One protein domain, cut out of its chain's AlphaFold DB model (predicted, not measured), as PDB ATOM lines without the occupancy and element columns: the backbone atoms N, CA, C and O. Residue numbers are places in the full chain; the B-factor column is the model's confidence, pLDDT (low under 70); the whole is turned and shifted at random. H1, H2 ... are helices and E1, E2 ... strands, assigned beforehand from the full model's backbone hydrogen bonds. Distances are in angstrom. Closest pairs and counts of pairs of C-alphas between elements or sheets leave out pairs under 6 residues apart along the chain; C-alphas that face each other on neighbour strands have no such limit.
ATOM      1  N   GLN A  10      -5.052  12.912  -5.190       97.69
ATOM      2  CA  GLN A  10      -5.145  13.673  -6.439       97.69
ATOM      3  C   GLN A  10      -6.404  13.305  -7.239       97.69
ATOM      4  O   GLN A  10      -7.084  14.193  -7.751       97.69
ATOM      5  N   ASP A  11      -6.763  12.018  -7.298       97.94
ATOM      6  CA  ASP A  11      -8.001  11.572  -7.945       97.94
ATOM      7  C   ASP A  11      -9.231  12.147  -7.243       97.94
ATOM      8  O   ASP A  11     -10.107  12.704  -7.904       97.94
ATOM      9  N   LYS A  12      -9.282  12.075  -5.905       98.12
ATOM     10  CA  LYS A  12     -10.384  12.641  -5.113       98.12
ATOM     11  C   LYS A  12     -10.511  14.151  -5.329       98.12
ATOM     12  O   LYS A  12     -11.620  14.641  -5.547       98.12
ATOM     13  N   ALA A  13      -9.392  14.880  -5.342       97.62
ATOM     14  CA  ALA A  13      -9.379  16.311  -5.637       97.62
ATOM     15  C   ALA A  13      -9.897  16.607  -7.054       97.62
ATOM     16  O   ALA A  13     -10.747  17.483  -7.236       97.62
ATOM     17  N   ARG A  14      -9.454  15.838  -8.058       97.88
ATOM     18  CA  ARG A  14      -9.890  16.010  -9.448       97.88
ATOM     19  C   ARG A  14     -11.368  15.676  -9.644       97.88
ATOM     20  O   ARG A  14     -12.054  16.405 -10.359       97.88
ATOM     21  N   ILE A  15     -11.868  14.613  -9.011       97.25
ATOM     22  CA  ILE A  15     -13.297  14.274  -9.007       97.25
ATOM     23  C   ILE A  15     -14.086  15.446  -8.435       97.25
ATOM     24  O   ILE A  15     -14.974  15.958  -9.110       97.25
ATOM     25  N   LEU A  16     -13.743  15.909  -7.228       96.88
ATOM     26  CA  LEU A  16     -14.466  16.999  -6.578       96.88
ATOM     27  C   LEU A  16     -14.469  18.266  -7.442       96.88
ATOM     28  O   LEU A  16     -15.519  18.875  -7.629       96.88
ATOM     29  N   GLN A  17     -13.322  18.615  -8.030       96.88
ATOM     30  CA  GLN A  17     -13.197  19.754  -8.937       96.88
ATOM     31  C   GLN A  17     -14.147  19.642 -10.138       96.88
ATOM     32  O   GLN A  17     -14.815  20.616 -10.477       96.88
ATOM     33  N   LEU A  18     -14.229  18.473 -10.783       95.62
ATOM     34  CA  LEU A  18     -15.133  18.253 -11.916       95.62
ATOM     35  C   LEU A  18     -16.600  18.307 -11.478       95.62
ATOM     36  O   LEU A  18     -17.410  18.959 -12.134       95.62
ATOM     37  N   MET A  19     -16.932  17.692 -10.342       94.38
ATOM     38  CA  MET A  19     -18.287  17.725  -9.795       94.38
ATOM     39  C   MET A  19     -18.730  19.159  -9.483       94.38
ATOM     40  O   MET A  19     -19.865  19.516  -9.782       94.38
ATOM     41  N   ILE A  20     -17.845  19.999  -8.936       93.06
ATOM     42  CA  ILE A  20     -18.123  21.422  -8.689       93.06
ATOM     43  C   ILE A  20     -18.244  22.186 -10.009       93.06
ATOM     44  O   ILE A  20     -19.236  22.884 -10.208       93.06
ATOM     45  N   LYS A  21     -17.281  22.023 -10.930       92.88
ATOM     46  CA  LYS A  21     -17.262  22.703 -12.237       92.88
ATOM     47  C   LYS A  21     -18.570  22.506 -13.003       92.88
ATOM     48  O   LYS A  21     -19.054  23.438 -13.636       92.88
ATOM     49  N   TYR A  22     -19.131  21.300 -12.946       91.94
ATOM     50  CA  TYR A  22     -20.378  20.960 -13.625       91.94
ATOM     51  C   TYR A  22     -21.618  21.058 -12.720       91.94
ATOM     52  O   TYR A  22     -22.702  20.663 -13.140       91.94
ATOM     53  N   GLY A  23     -21.513  21.594 -11.499       90.88
ATOM     54  CA  GLY A  23     -22.667  21.803 -10.612       90.88
ATOM     55  C   GLY A  23     -23.353  20.512 -10.138       90.88
ATOM     56  O   GLY A  23     -24.539  20.519  -9.817       90.88
ATOM     57  N   LEU A  24     -22.623  19.395 -10.093       92.69
ATOM     58  CA  LEU A  24     -23.120  18.048  -9.779       92.69
ATOM     59  C   LEU A  24     -23.041  17.692  -8.282       92.69
ATOM     60  O   LEU A  24     -23.353  16.569  -7.884       92.69
ATOM     61  N   THR A  25     -22.611  18.627  -7.432       90.94
ATOM     62  CA  THR A  25     -22.529  18.449  -5.969       90.94
ATOM     63  C   THR A  25     -23.835  18.776  -5.240       90.94
ATOM     64  O   THR A  25     -23.991  18.428  -4.067       90.94
ATOM     65  N   ALA A  26     -24.782  19.444  -5.905       82.88
ATOM     66  CA  ALA A  26     -26.082  19.767  -5.330       82.88
ATOM     67  C   ALA A  26     -26.937  18.505  -5.120       82.88
ATOM     68  O   ALA A  26     -26.817  17.528  -5.853       82.88
ATOM     69  N   THR A  27     -27.847  18.541  -4.140       76.31
ATOM     70  CA  THR A  27     -28.817  17.455  -3.910       76.31
ATOM     71  C   THR A  27     -29.730  17.254  -5.121       76.31
ATOM     72  O   THR A  27     -30.110  16.129  -5.425       76.31
ATOM     73  N   ARG A  28     -30.046  18.346  -5.829       73.25
ATOM     74  CA  ARG A  28     -30.795  18.368  -7.091       73.25
ATOM     75  C   ARG A  28     -30.001  19.181  -8.122       73.25
ATOM     76  O   ARG A  28     -30.213  20.388  -8.226       73.25
ATOM     77  N   PRO A  29     -29.019  18.576  -8.806       78.50
ATOM     78  CA  PRO A  29     -28.154  19.302  -9.727       78.50
ATOM     79  C   PRO A  29     -28.924  19.735 -10.983       78.50
ATOM     80  O   PRO A  29     -29.467  18.913 -11.720       78.50
ATOM     81  N   GLN A  30     -28.941  21.043 -11.247       70.31
ATOM     82  CA  GLN A  30     -29.586  21.638 -12.424       70.31
ATOM     83  C   GLN A  30     -28.591  21.916 -13.560       70.31
ATOM     84  O   GLN A  30     -28.632  22.958 -14.209       70.31
ATOM     85  N   ASN A  31     -27.662  20.992 -13.814       86.81
ATOM     86  CA  ASN A  31     -26.817  21.102 -14.999       86.81
ATOM     87  C   ASN A  31     -27.658  20.858 -16.266       86.81
ATOM     88  O   ASN A  31     -28.516  19.970 -16.275       86.81
ATOM     89  N   ARG A  32     -27.401  21.638 -17.322       81.94
ATOM     90  CA  ARG A  32     -28.105  21.543 -18.609       81.94
ATOM     91  C   ARG A  32     -27.864  20.206 -19.317       81.94
ATOM     92  O   ARG A  32     -28.794  19.672 -19.906       81.94
ATOM     93  N   PHE A  33     -26.644  19.683 -19.253       87.44
ATOM     94  CA  PHE A  33     -26.200  18.550 -20.067       87.44
ATOM     95  C   PHE A  33     -25.879  17.300 -19.270       87.44
ATOM     96  O   PHE A  33     -25.874  16.232 -19.853       87.44
ATOM     97  N   LEU A  34     -25.564  17.408 -17.980       92.75
ATOM     98  CA  LEU A  34     -25.051  16.287 -17.197       92.75
ATOM     99  C   LEU A  34     -25.993  15.934 -16.052       92.75
ATOM    100  O   LEU A  34     -26.512  16.810 -15.356       92.75
ATOM    101  N   GLU A  35     -26.156  14.642 -15.813       90.94
ATOM    102  CA  GLU A  35     -26.830  14.106 -14.642       90.94
ATOM    103  C   GLU A  35     -25.900  13.162 -13.885       90.94
ATOM    104  O   GLU A  35     -25.185  12.354 -14.474       90.94
ATOM    105  N   PHE A  36     -25.893  13.285 -12.555       92.50
ATOM    106  CA  PHE A  36     -25.158  12.371 -11.696       92.50
ATOM    107  C   PHE A  36     -26.090  11.281 -11.160       92.50
ATOM    108  O   PHE A  36     -26.863  11.530 -10.232       92.50
ATOM    109  N   ARG A  37     -25.967  10.065 -11.700       91.12
ATOM    110  CA  ARG A  37     -26.695   8.879 -11.239       91.12
ATOM    111  C   ARG A  37     -25.966   8.213 -10.078       91.12
ATOM    112  O   ARG A  37     -24.787   7.871 -10.171       91.12
ATOM    113  N   LYS A  38     -26.690   8.010  -8.977       89.81
ATOM    114  CA  LYS A  38     -26.224   7.315  -7.772       89.81
ATOM    115  C   LYS A  38     -27.154   6.139  -7.516       89.81
ATOM    116  O   LYS A  38     -28.342   6.356  -7.312       89.81
ATOM    117  N   ILE A  39     -26.613   4.927  -7.511       90.56
ATOM    118  CA  ILE A  39     -27.394   3.703  -7.311       90.56
ATOM    119  C   ILE A  39     -27.154   3.140  -5.913       90.56
ATOM    120  O   ILE A  39     -28.101   2.920  -5.163       90.56
ATOM    121  N   ARG A  40     -25.887   2.923  -5.536       91.88
ATOM    122  CA  ARG A  40     -25.490   2.363  -4.229       91.88
ATOM    123  C   ARG A  40     -24.174   2.962  -3.744       91.88
ATOM    124  O   ARG A  40     -23.374   3.437  -4.546       91.88
ATOM    125  N   GLY A  41     -23.936   2.908  -2.435       92.12
ATOM    126  CA  GLY A  41     -22.754   3.512  -1.814       92.12
ATOM    127  C   GLY A  41     -22.741   5.039  -1.935       92.12
ATOM    128  O   GLY A  41     -23.751   5.664  -2.273       92.12
ATOM    129  N   GLN A  42     -21.602   5.663  -1.636       92.44
ATOM    130  CA  GLN A  42     -21.509   7.121  -1.578       92.44
ATOM    131  C   GLN A  42     -20.205   7.639  -2.193       92.44
ATOM    132  O   GLN A  42     -19.135   7.488  -1.619       92.44
ATOM    133  N   LEU A  43     -20.300   8.338  -3.332       95.12
ATOM    134  CA  LEU A  43     -19.158   9.082  -3.879       95.12
ATOM    135  C   LEU A  43     -18.899  10.366  -3.084       95.12
ATOM    136  O   LEU A  43     -17.768  10.638  -2.692       95.12
ATOM    137  N   LEU A  44     -19.951  11.164  -2.875       94.00
ATOM    138  CA  LEU A  44     -19.879  12.493  -2.269       94.00
ATOM    139  C   LEU A  44     -20.636  12.534  -0.943       94.00
ATOM    140  O   LEU A  44     -21.802  12.126  -0.885       94.00
ATOM    141  N   LYS A  45     -20.016  13.108   0.089       92.56
ATOM    142  CA  LYS A  45     -20.676  13.470   1.348       92.56
ATOM    143  C   LYS A  45     -20.730  14.986   1.466       92.56
ATOM    144  O   LYS A  45     -19.733  15.666   1.231       92.56
ATOM    145  N   LYS A  46     -21.902  15.508   1.827       89.62
ATOM    146  CA  LYS A  46     -22.119  16.936   2.068       89.62
ATOM    147  C   LYS A  46     -22.290  17.180   3.567       89.62
ATOM    148  O   LYS A  46     -23.040  16.456   4.217       89.62
ATOM    149  N   GLN A  47     -21.586  18.171   4.103       87.31
ATOM    150  CA  GLN A  47     -21.708  18.652   5.482       87.31
ATOM    151  C   GLN A  47     -21.787  20.181   5.444       87.31
ATOM    152  O   GLN A  47     -20.804  20.854   5.130       87.31
ATOM    153  N   GLY A  48     -22.979  20.733   5.683       84.25
ATOM    154  CA  GLY A  48     -23.249  22.151   5.431       84.25
ATOM    155  C   GLY A  48     -22.958  22.526   3.973       84.25
ATOM    156  O   GLY A  48     -23.464  21.890   3.045       84.25
ATOM    157  N   ASN A  49     -22.101  23.530   3.770       81.50
ATOM    158  CA  ASN A  49     -21.653  23.962   2.440       81.50
ATOM    159  C   ASN A  49     -20.440  23.179   1.910       81.50
ATOM    160  O   ASN A  49     -20.081  23.339   0.745       81.50
ATOM    161  N   ASN A  50     -19.827  22.314   2.722       88.44
ATOM    162  CA  ASN A  50     -18.653  21.551   2.316       88.44
ATOM    163  C   ASN A  50     -19.053  20.218   1.664       88.44
ATOM    164  O   ASN A  50     -19.914  19.499   2.172       88.44
ATOM    165  N   THR A  51     -18.420  19.876   0.540       93.38
ATOM    166  CA  THR A  51     -18.623  18.603  -0.170       93.38
ATOM    167  C   THR A  51     -17.285  17.898  -0.328       93.38
ATOM    168  O   THR A  51     -16.340  18.492  -0.835       93.38
ATOM    169  N   THR A  52     -17.207  16.626   0.062       95.19
ATOM    170  CA  THR A  52     -15.985  15.816  -0.039       95.19
ATOM    171  C   THR A  52     -16.242  14.501  -0.766       95.19
ATOM    172  O   THR A  52     -17.354  13.969  -0.744       95.19
ATOM    173  N   VAL A  53     -15.203  13.970  -1.415       96.88
ATOM    174  CA  VAL A  53     -15.222  12.621  -1.995       96.88
ATOM    175  C   VAL A  53     -14.878  11.619  -0.897       96.88
ATOM    176  O   VAL A  53     -13.759  11.628  -0.385       96.88
ATOM    177  N   VAL A  54     -15.839  10.771  -0.528       96.62
ATOM    178  CA  VAL A  54     -15.675   9.790   0.562       96.62
ATOM    179  C   VAL A  54     -15.332   8.394   0.060       96.62
ATOM    180  O   VAL A  54     -14.636   7.674   0.766       96.62
ATOM    181  N   ALA A  55     -15.708   8.051  -1.175       97.06
ATOM    182  CA  ALA A  55     -15.289   6.803  -1.802       97.06
ATOM    183  C   ALA A  55     -13.760   6.731  -1.937       97.06
ATOM    184  O   ALA A  55     -13.102   7.705  -2.322       97.06
ATOM    185  N   ASN A  56     -13.198   5.566  -1.644       97.44
ATOM    186  CA  ASN A  56     -11.793   5.224  -1.818       97.44
ATOM    187  C   ASN A  56     -11.513   4.553  -3.156       97.44
ATOM    188  O   ASN A  56     -10.350   4.318  -3.443       97.44
ATOM    189  N   GLY A  57     -12.526   4.287  -3.981       96.44
ATOM    190  CA  GLY A  57     -12.366   3.635  -5.275       96.44
ATOM    191  C   GLY A  57     -13.692   3.180  -5.872       96.44
ATOM    192  O   GLY A  57     -14.757   3.441  -5.306       96.44
ATOM    193  N   ARG A  58     -13.633   2.486  -7.014       94.62
ATOM    194  CA  ARG A  58     -14.813   1.955  -7.721       94.62
ATOM    195  C   ARG A  58     -15.648   0.978  -6.881       94.62
ATOM    196  O   ARG A  58     -16.853   0.905  -7.087       94.62
ATOM    197  N   ALA A  59     -15.034   0.252  -5.943       95.88
ATOM    198  CA  ALA A  59     -15.729  -0.722  -5.094       95.88
ATOM    199  C   ALA A  59     -16.661  -0.079  -4.044       95.88
ATOM    200  O   ALA A  59     -17.627  -0.705  -3.616       95.88
ATOM    201  N   ASP A  60     -16.416   1.178  -3.663       96.69
ATOM    202  CA  ASP A  60     -17.140   1.843  -2.569       96.69
ATOM    203  C   ASP A  60     -18.509   2.400  -3.002       96.69
ATOM    204  O   ASP A  60     -19.309   2.832  -2.162       96.69
ATOM    205  N   TRP A  61     -18.782   2.459  -4.311       96.12
ATOM    206  CA  TRP A  61     -20.014   3.046  -4.830       96.12
ATOM    207  C   TRP A  61     -20.356   2.596  -6.258       96.12
ATOM    208  O   TRP A  61     -19.501   2.240  -7.066       96.12
ATOM    209  N   VAL A  62     -21.646   2.661  -6.586       93.81
ATOM    210  CA  VAL A  62     -22.193   2.368  -7.911       93.81
ATOM    211  C   VAL A  62     -22.940   3.591  -8.427       93.81
ATOM    212  O   VAL A  62     -23.937   4.019  -7.841       93.81
ATOM    213  N   GLY A  63     -22.461   4.140  -9.539       93.31
ATOM    214  CA  GLY A  63     -23.084   5.242 -10.265       93.31
ATOM    215  C   GLY A  63     -22.200   5.743 -11.411       93.31
ATOM    216  O   GLY A  63     -21.127   5.183 -11.664       93.31
ATOM    217  N   TRP A  64     -22.667   6.770 -12.120       94.12
ATOM    218  CA  TRP A  64     -22.012   7.341 -13.302       94.12
ATOM    219  C   TRP A  64     -22.507   8.771 -13.565       94.12
ATOM    220  O   TRP A  64     -23.489   9.223 -12.973       94.12
ATOM    221  N   ILE A  65     -21.801   9.497 -14.437       93.44
ATOM    222  CA  ILE A  65     -22.330  10.717 -15.055       93.44
ATOM    223  C   ILE A  65     -22.863  10.333 -16.427       93.44
ATOM    224  O   ILE A  65     -22.144   9.689 -17.188       93.44
ATOM    225  N   GLU A  66     -24.078  10.750 -16.746       92.50
ATOM    226  CA  GLU A  66     -24.653  10.609 -18.084       92.50
ATOM    227  C   GLU A  66     -25.042  11.965 -18.663       92.50
ATOM    228  O   GLU A  66     -25.167  12.962 -17.941       92.50
ATOM    229  N   LEU A  67     -25.201  11.996 -19.985       91.19
ATOM    230  CA  LEU A  67     -25.775  13.140 -20.669       91.19
ATOM    231  C   LEU A  67     -27.290  13.144 -20.458       91.19
ATOM    232  O   LEU A  67     -27.939  12.110 -20.582       91.19
ATOM    233  N   LYS A  68     -27.852  14.316 -20.173       83.88
ATOM    234  CA  LYS A  68     -29.297  14.528 -20.197       83.88
ATOM    235  C   LYS A  68     -29.763  14.561 -21.644       83.88
ATOM    236  O   LYS A  68     -29.254  15.358 -22.435       83.88
TER     237      LYS A  68
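What this domain is: This is residues 10 to 68 of the 330 residues of a protein of Betaproteobacteria bacterium (UniProt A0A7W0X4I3). Two antiparallel two-stranded ribbons, a long one of E1 and E4 and a short hairpin of E2 and E3, make an L, since E1 turns a corner into E2; the single helix H1 packs on the E3 strand of the hairpin. The stretch from residue 22 to 33, with no named element, leads from the end of H1 to the start of E1. The printed part has 59 residues, with one named helix and four named strands in the order H1, E1, E2, E3, E4, and its class is mixed, helices and strands. It is compact, with a radius of gyration of the C-alphas of 10.9 A, and its rounded outline spans 29 by 23 by 20 A.

How they stand to each other: Start with H1, residues 10 to 21, where every O i to N i+4 pair is within hydrogen-bond range. A long link of 12 residues brings you to E1, residues 34 to 41. E1 runs on into E2, residues 44 to 47, across a break of 2 residues, at 88 degrees. A tight link then leads to E3, residues 50 to 53, and E2 and E3 form a hairpin, antiparallel at 155 degrees. Look there for N 45 and O 52, 2.9 A apart, and N 50 and O 47, 3.0 A, both within hydrogen-bond range. Now look back to H1: it has 6 pairs of C-alphas within 8 A of E3, the closest being those of Lys 12 and Val 53, 5.8 A apart. H1 and E2 are apart, but only just, with 8.3 A between their closest C-alphas. A short link of 7 residues leads on from E3 to E4, residues 61 to 67, the antiparallel neighbour of E1 at 166 degrees. Between these two, N 35 and O 66 are 2.9 A apart and N 62 and O 40 are 2.8 A apart, within hydrogen-bond range. E4 is apart from both H1 and E2, and E1 is apart from E3.

Where its parts are: Find C-alpha 10 at (-5.145, 13.673, -6.439); from there H1 runs 16.2 A to C-alpha 21. E1 begins at C-alpha 34, at (-25.051, 16.287, -17.197), and is 20.1 A long. E2 measures 10.1 A and E3 10.5 A. E4 runs 19.6 A from C-alpha 61 to C-alpha 67 at (-25.775, 13.140, -20.669).

The domain as a whole: The two C-alphas farthest apart are those of Arg 32 and Ala 59, at 28.8 A. The printed part has no cut, and its one long link is that from H1 to E1. Read the B-factor column for the model's confidence: the mean pLDDT of the printed part is 91.5, and no printed residue is under 70.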